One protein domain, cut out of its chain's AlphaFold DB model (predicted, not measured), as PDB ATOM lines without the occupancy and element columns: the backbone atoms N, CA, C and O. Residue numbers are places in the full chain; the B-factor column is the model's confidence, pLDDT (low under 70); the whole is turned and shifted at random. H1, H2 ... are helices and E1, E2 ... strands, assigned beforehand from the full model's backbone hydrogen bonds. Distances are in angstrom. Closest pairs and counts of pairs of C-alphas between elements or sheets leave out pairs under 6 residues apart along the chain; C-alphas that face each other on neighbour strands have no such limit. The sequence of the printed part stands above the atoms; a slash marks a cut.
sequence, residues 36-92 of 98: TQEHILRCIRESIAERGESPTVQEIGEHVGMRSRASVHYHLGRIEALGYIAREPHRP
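This is residues 36 to 92 of the 98 residues of the protein "Repressor LexA" of Streptomyces sp. 42 (UniProt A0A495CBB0). Three helices, H1, H2 and H3, pack on one another, each pair crossing nearly at right angles, in a small rounded body. H1 is the longest, and it meets H2 and H3 with residues of its first part, while its later residues run on past these contacts; after H3 the chain turns back through the short strand E1 near the end of H3. The printed part has 57 residues, with three named helices and one named strand in the order H1, H2, H3, E1, and its class is mostly helix. It is compact, with a radius of gyration of the C-alphas of 10.4 A, and its C-alphas span 25 by 24 by 23 A.

H1, residues 36 to 51, touches H2, residues 57 to 63, with its residues 40 to 44 alone. The closest C-alphas of the two are those of Ile 40 and Ile 60, 6.5 A apart, and their lines stand about perpendicular at 79 degrees. H1 also touches H3, residues 69 to 81: residues 37 to 41 of H1 alone meet residues 75 to 79 of H3. The closest C-alphas there are those of Gln 37 and His 75, 6.3 A apart, and the lines are about perpendicular at 90 degrees. H2 touches H3 at residues 69 to 73 of H3 alone, with the C-alphas of Gly 61 and Val 72 closest at 6.1 A and the lines about perpendicular at 80 degrees. E1, residues 85 to 87, pairs with no named strand. Its closest C-alpha pair with H3 is that of Ala 86 and Glu 80, 5.7 A apart. H1 and E1 are only just apart, their closest C-alphas being 8.3 A from each other, and H2 and E1 are apart. In H1, H2 and H3 every O i to N i+4 pair is within hydrogen-bond range.

H1 begins at C-alpha 36, at (200.019, 144.872, 188.326), and is 22.1 A long from first to last C-alpha. H2, 10.0 A long, begins at C-alpha 57, at (203.142, 158.771, 188.742). H3 is 18.3 A long, and E1, of three residues, ends at C-alpha 87, at (198.028, 159.912, 198.304).

The two C-alphas farthest apart are those of Glu 50 and Ala 70, at 25.8 A. The printed part has no cut. The links H1 to H2, H2 to H3 and H3 to E1 are tight. The mean pLDDT of the printed part is 87.1, and one residue, Pro 92, is under 70.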
ATOM      1  N   THR A  36     199.703 143.483 188.682       85.56
ATOM      2  CA  THR A  36     200.019 144.872 188.326       85.56
ATOM      3  C   THR A  36     200.047 145.797 189.540       85.56
ATOM      4  O   THR A  36     200.955 146.614 189.667       85.56
ATOM      5  N   GLN A  37     199.062 145.691 190.432       88.06
ATOM      6  CA  GLN A  37     199.004 146.505 191.645       88.06
ATOM      7  C   GLN A  37     200.144 146.163 192.606       88.06
ATOM      8  O   GLN A  37     200.745 147.070 193.177       88.06
ATOM      9  N   GLU A  38     200.487 144.880 192.734       88.19
ATOM     10  CA  GLU A  38     201.651 144.441 193.501       88.19
ATOM     11  C   GLU A  38     202.942 145.031 192.924       88.19
ATOM     12  O   GLU A  38     203.771 145.542 193.674       88.19
ATOM     13  N   HIS A  39     203.095 145.036 191.596       89.50
ATOM     14  CA  HIS A  39     204.272 145.609 190.947       89.50
ATOM     15  C   HIS A  39     204.399 147.116 191.208       89.50
ATOM     16  O   HIS A  39     205.487 147.604 191.511       89.50
ATOM     17  N   ILE A  40     203.279 147.848 191.154       90.38
ATOM     18  CA  ILE A  40     203.234 149.275 191.502       90.38
ATOM     19  C   ILE A  40     203.624 149.480 192.968       90.38
ATOM     20  O   ILE A  40     204.453 150.337 193.271       90.38
ATOM     21  N   LEU A  41     203.056 148.691 193.882       89.94
ATOM     22  CA  LEU A  41     203.345 148.802 195.309       89.94
ATOM     23  C   LEU A  41     204.816 148.493 195.612       89.94
ATOM     24  O   LEU A  41     205.434 149.178 196.425       89.94
ATOM     25  N   ARG A  42     205.387 147.492 194.936       90.25
ATOM     26  CA  ARG A  42     206.807 147.144 195.026       90.25
ATOM     27  C   ARG A  42     207.692 148.300 194.571       90.25
ATOM     28  O   ARG A  42     208.546 148.714 195.341       90.25
ATOM     29  N   CYS A  43     207.408 148.883 193.408       90.31
ATOM     30  CA  CYS A  43     208.137 150.043 192.894       90.31
ATOM     31  C   CYS A  43     208.129 151.220 193.889       90.31
ATOM     32  O   CYS A  43     209.160 151.854 194.117       90.31
ATOM     33  N   ILE A  44     206.985 151.484 194.535       90.12
ATOM     34  CA  ILE A  44     206.868 152.523 195.570       90.12
ATOM     35  C   ILE A  44     207.727 152.180 196.793       90.12
ATOM     36  O   ILE A  44     208.450 153.042 197.291       90.12
ATOM     37  N   ARG A  45     207.672 150.931 197.273       90.06
ATOM     38  CA  ARG A  45     208.470 150.462 198.417       90.06
ATOM     39  C   ARG A  45     209.968 150.550 198.148       90.06
ATOM     40  O   ARG A  45     210.687 151.066 198.994       90.06
ATOM     41  N   GLU A  46     210.413 150.080 196.988       90.62
ATOM     42  CA  GLU A  46     211.816 150.115 196.562       90.62
ATOM     43  C   GLU A  46     212.306 151.558 196.454       90.62
ATOM     44  O   GLU A  46     213.278 151.922 197.101       90.62
ATOM     45  N   SER A  47     211.552 152.430 195.782       90.06
ATOM     46  CA  SER A  47     211.911 153.848 195.656       90.06
ATOM     47  C   SER A  47     212.045 154.548 197.012       90.06
ATOM     48  O   SER A  47     212.997 155.298 197.227       90.06
ATOM     49  N   ILE A  48     211.130 154.285 197.952       89.38
ATOM     50  CA  ILE A  48     211.210 154.851 199.305       89.38
ATOM     51  C   ILE A  48     212.406 154.266 200.064       89.38
ATOM     52  O   ILE A  48     213.102 155.009 200.752       89.38
ATOM     53  N   ALA A  49     212.670 152.965 199.937       88.44
ATOM     54  CA  ALA A  49     213.795 152.310 200.600       88.44
ATOM     55  C   ALA A  49     215.157 152.776 200.058       88.44
ATOM     56  O   ALA A  49     216.094 152.948 200.833       88.44
ATOM     57  N   GLU A  50     215.266 153.001 198.748       90.38
ATOM     58  CA  GLU A  50     216.518 153.360 198.076       90.38
ATOM     59  C   GLU A  50     216.787 154.870 198.090       90.38
ATOM     60  O   GLU A  50     217.921 155.297 198.300       90.38
ATOM     61  N   ARG A  51     215.757 155.692 197.856       88.69
ATOM     62  CA  ARG A  51     215.892 157.151 197.677       88.69
ATOM     63  C   ARG A  51     215.347 157.964 198.847       88.69
ATOM     64  O   ARG A  51     215.572 159.170 198.895       88.69
ATOM     65  N   GLY A  52     214.607 157.341 199.765       86.69
ATOM     66  CA  GLY A  52     213.925 158.037 200.862       86.69
ATOM     67  C   GLY A  52     212.680 158.817 200.431       86.69
ATOM     68  O   GLY A  52     212.117 159.563 201.229       86.69
ATOM     69  N   GLU A  53     212.236 158.671 199.179       86.31
ATOM     70  CA  GLU A  53     211.107 159.415 198.620       86.31
ATOM     71  C   GLU A  53     210.231 158.549 197.707       86.31
ATOM     72  O   GLU A  53     210.694 157.601 197.073       86.31
ATOM     73  N   SER A  54     208.945 158.894 197.622       88.38
ATOM     74  CA  SER A  54     208.011 158.242 196.704       88.38
ATOM     75  C   SER A  54     208.391 158.508 195.244       88.38
ATOM     76  O   SER A  54     208.721 159.653 194.901       88.38
ATOM     77  N   PRO A  55     208.222 157.513 194.352       89.44
ATOM     78  CA  PRO A  55     208.299 157.752 192.924       89.44
ATOM     79  C   PRO A  55     207.092 158.581 192.479       89.44
ATOM     80  O   PRO A  55     206.025 158.573 193.106       89.44
ATOM     81  N   THR A  56     207.259 159.313 191.388       89.25
ATOM     82  CA  THR A  56     206.168 160.037 190.741       89.25
ATOM     83  C   THR A  56     205.291 159.089 189.928       89.25
ATOM     84  O   THR A  56     205.707 158.014 189.504       89.25
ATOM     85  N   VAL A  57     204.064 159.516 189.623       87.88
ATOM     86  CA  VAL A  57     203.142 158.771 188.742       87.88
ATOM     87  C   VAL A  57     203.774 158.445 187.383       87.88
ATOM     88  O   VAL A  57     203.469 157.411 186.790       87.88
ATOM     89  N   GLN A  58     204.651 159.322 186.884       86.69
ATOM     90  CA  GLN A  58     205.371 159.092 185.637       86.69
ATOM     91  C   GLN A  58     206.421 157.987 185.789       86.69
ATOM     92  O   GLN A  58     206.375 157.036 185.017       86.69
ATOM     93  N   GLU A  59     207.274 158.059 186.814       88.88
ATOM     94  CA  GLU A  59     208.290 157.031 187.096       88.88
ATOM     95  C   GLU A  59     207.653 155.653 187.335       88.88
ATOM     96  O   GLU A  59     208.123 154.652 186.803       88.88
ATOM     97  N   ILE A  60     206.528 155.603 188.062       89.25
ATOM     98  CA  ILE A  60     205.767 154.362 188.271       89.25
ATOM     99  C   ILE A  60     205.323 153.786 186.926       89.25
ATOM    100  O   ILE A  60     205.492 152.595 186.685       89.25
ATOM    101  N   GLY A  61     204.762 154.622 186.045       88.38
ATOM    102  CA  GLY A  61     204.316 154.205 184.718       88.38
ATOM    103  C   GLY A  61     205.448 153.645 183.861       88.38
ATOM    104  O   GLY A  61     205.268 152.609 183.223       88.38
ATOM    105  N   GLU A  62     206.619 154.281 183.893       89.19
ATOM    106  CA  GLU A  62     207.813 153.815 183.184       89.19
ATOM    107  C   GLU A  62     208.314 152.474 183.733       89.19
ATOM    108  O   GLU A  62     208.589 151.565 182.949       89.19
ATOM    109  N   HIS A  63     208.332 152.297 185.058       86.31
ATOM    110  CA  HIS A  63     208.743 151.040 185.687       86.31
ATOM    111  C   HIS A  63     207.798 149.871 185.405       86.31
ATOM    112  O   HIS A  63     208.259 148.753 185.179       86.31
ATOM    113  N   VAL A  64     206.483 150.103 185.392       83.81
ATOM    114  CA  VAL A  64     205.488 149.033 185.175       83.81
ATOM    115  C   VAL A  64     205.072 148.871 183.708       83.81
ATOM    116  O   VAL A  64     204.185 148.074 183.401       83.81
ATOM    117  N   GLY A  65     205.687 149.622 182.788       85.44
ATOM    118  CA  GLY A  65     205.412 149.549 181.349       85.44
ATOM    119  C   GLY A  65     204.066 150.150 180.921       85.44
ATOM    120  O   GLY A  65     203.533 149.805 179.863       85.44
ATOM    121  N   MET A  66     203.489 151.050 181.722       86.31
ATOM    122  CA  MET A  66     202.247 151.753 181.399       86.31
ATOM    123  C   MET A  66     202.511 153.037 180.621       86.31
ATOM    124  O   MET A  66     203.151 153.967 181.100       86.31
ATOM    125  N   ARG A  67     201.900 153.143 179.437       81.06
ATOM    126  CA  ARG A  67     202.033 154.334 178.580       81.06
ATOM    127  C   ARG A  67     201.206 155.534 179.044       81.06
ATOM    128  O   ARG A  67     201.497 156.657 178.652       81.06
ATOM    129  N   SER A  68     200.144 155.309 179.821       85.50
ATOM    130  CA  SER A  68     199.199 156.362 180.207       85.50
ATOM    131  C   SER A  68     199.212 156.618 181.707       85.50
ATOM    132  O   SER A  68     198.903 155.729 182.502       85.50
ATOM    133  N   ARG A  69     199.449 157.881 182.084       86.88
ATOM    134  CA  ARG A  69     199.334 158.363 183.471       86.88
ATOM    135  C   ARG A  69     197.946 158.087 184.060       86.88
ATOM    136  O   ARG A  69     197.834 157.805 185.247       86.88
ATOM    137  N   ALA A  70     196.892 158.112 183.239       85.88
ATOM    138  CA  ALA A  70     195.526 157.836 183.687       85.88
ATOM    139  C   ALA A  70     195.353 156.388 184.180       85.88
ATOM    140  O   ALA A  70     194.700 156.157 185.195       85.88
ATOM    141  N   SER A  71     195.989 155.422 183.507       86.00
ATOM    142  CA  SER A  71     195.996 154.020 183.941       86.00
ATOM    143  C   SER A  71     196.713 153.868 185.282       86.00
ATOM    144  O   SER A  71     196.187 153.229 186.190       86.00
ATOM    145  N   VAL A  72     197.857 154.535 185.452       88.38
ATOM    146  CA  VAL A  72     198.592 154.536 186.726       88.38
ATOM    147  C   VAL A  72     197.737 155.135 187.849       88.38
ATOM    148  O   VAL A  72     197.603 154.528 188.911       88.38
ATOM    149  N   HIS A  73     197.081 156.276 187.610       88.69
ATOM    150  CA  HIS A  73     196.177 156.897 188.586       88.69
ATOM    151  C   HIS A  73     195.024 155.979 189.009       88.69
ATOM    152  O   HIS A  73     194.687 155.961 190.197       88.69
ATOM    153  N   TYR A  74     194.451 155.217 188.069       89.00
ATOM    154  CA  TYR A  74     193.401 154.234 188.341       89.00
ATOM    155  C   TYR A  74     193.892 153.125 189.278       89.00
ATOM    156  O   TYR A  74     193.265 152.862 190.305       89.00
ATOM    157  N   HIS A  75     195.041 152.512 188.977       89.50
ATOM    158  CA  HIS A  75     195.595 151.456 189.827       89.50
ATOM    159  C   HIS A  75     195.982 151.977 191.210       89.50
ATOM    160  O   HIS A  75     195.643 151.350 192.208       89.50
ATOM    161  N   LEU A  76     196.610 153.151 191.282       89.25
ATOM    162  CA  LEU A  76     196.942 153.796 192.548       89.25
ATOM    163  C   LEU A  76     195.697 154.077 193.407       89.25
ATOM    164  O   LEU A  76     195.752 153.899 194.616       89.25
ATOM    165  N   GLY A  77     194.569 154.465 192.804       89.25
ATOM    166  CA  GLY A  77     193.317 154.664 193.547       89.25
ATOM    167  C   GLY A  77     192.729 153.375 194.101       89.25
ATOM    168  O   GLY A  77     192.171 153.376 195.192       89.25
ATOM    169  N   ARG A  78     192.904 152.257 193.392       88.44
ATOM    170  CA  ARG A  78     192.525 150.939 193.910       88.44
ATOM    171  C   ARG A  78     193.424 150.544 195.080       88.44
ATOM    172  O   ARG A  78     192.899 150.159 196.107       88.44
ATOM    173  N   ILE A  79     194.741 150.702 194.959       88.44
ATOM    174  CA  ILE A  79     195.703 150.394 196.035       88.44
ATOM    175  C   ILE A  79     195.434 151.249 197.288       88.44
ATOM    176  O   ILE A  79     195.515 150.746 198.405       88.44
ATOM    177  N   GLU A  80     195.074 152.520 197.102       89.56
ATOM    178  CA  GLU A  80     194.660 153.424 198.180       89.56
ATOM    179  C   GLU A  80     193.349 152.982 198.840       89.56
ATOM    180  O   GLU A  80     193.261 152.944 200.062       89.56
ATOM    181  N   ALA A  81     192.351 152.574 198.050       87.19
ATOM    182  CA  ALA A  81     191.087 152.056 198.574       87.19
ATOM    183  C   ALA A  81     191.254 150.757 199.385       87.19
ATOM    184  O   ALA A  81     190.466 150.506 200.291       87.19
ATOM    185  N   LEU A  82     192.282 149.961 199.076       84.88
ATOM    186  CA  LEU A  82     192.665 148.763 199.834       84.88
ATOM    187  C   LEU A  82     193.503 149.100 201.090       84.88
ATOM    188  O   LEU A  82     193.813 148.219 201.885       84.88
ATOM    189  N   GLY A  83     193.883 150.368 201.294       87.38
ATOM    190  CA  GLY A  83     194.594 150.827 202.491       87.38
ATOM    191  C   GLY A  83     196.107 150.594 202.487       87.38
ATOM    192  O   GLY A  83     196.739 150.736 203.530       87.38
ATOM    193  N   TYR A  84     196.714 150.267 201.341       87.56
ATOM    194  CA  TYR A  84     198.169 150.064 201.245       87.56
ATOM    195  C   TYR A  84     198.964 151.363 201.051       87.56
ATOM    196  O   TYR A  84     200.163 151.401 201.340       87.56
ATOM    197  N   ILE A  85     198.329 152.403 200.502       90.12
ATOM    198  CA  ILE A  85     198.939 153.721 200.308       90.12
ATOM    199  C   ILE A  85     197.952 154.834 200.650       90.12
ATOM    200  O   ILE A  85     196.748 154.678 200.479       90.12
ATOM    201  N   ALA A  86     198.480 155.997 201.012       88.44
ATOM    202  CA  ALA A  86     197.751 157.255 201.064       88.44
ATOM    203  C   ALA A  86     198.379 158.240 200.077       88.44
ATOM    204  O   ALA A  86     199.605 158.381 200.043       88.44
ATOM    205  N   ARG A  87     197.557 158.917 199.270       87.94
ATOM    206  CA  ARG A  87     198.028 159.912 198.304       87.94
ATOM    207  C   ARG A  87     197.599 161.309 198.716       87.94
ATOM    208  O   ARG A  87     196.445 161.554 199.045       87.94
ATOM    209  N   GLU A  88     198.523 162.253 198.617       85.19
ATOM    210  CA  GLU A  88     198.225 163.671 198.743       85.19
ATOM    211  C   GLU A  88     197.939 164.257 197.353       85.19
ATOM    212  O   GLU A  88     198.865 164.408 196.540       85.19
ATOM    213  N   PRO A  89     196.672 164.596 197.038       72.19
ATOM    214  CA  PRO A  89     196.375 165.313 195.810       72.19
ATOM    215  C   PRO A  89     197.177 166.622 195.806       72.19
ATOM    216  O   PRO A  89     197.301 167.285 196.830       72.19
ATOM    217  N   HIS A  90     197.751 166.972 194.653       75.88
ATOM    218  CA  HIS A  90     198.637 168.132 194.435       75.88
ATOM    219  C   HIS A  90     200.110 167.979 194.843       75.88
ATOM    220  O   HIS A  90     200.887 168.900 194.591       75.88
ATOM    221  N   ARG A  91     200.544 166.824 195.367       78.56
ATOM    222  CA  ARG A  91     201.976 166.543 195.548       78.56
ATOM    223  C   ARG A  91     202.431 165.403 194.632       78.56
ATOM    224  O   ARG A  91     202.030 164.262 194.847       78.56
ATOM    225  N   PRO A  92     203.307 165.655 193.637       69.12
ATOM    226  CA  PRO A  92     203.756 164.617 192.700       69.12
ATOM    227  C   PRO A  92     204.500 163.454 193.377       69.12
ATOM    228  O   PRO A  92     204.534 162.363 192.818       69.12
TER     229      PRO A  92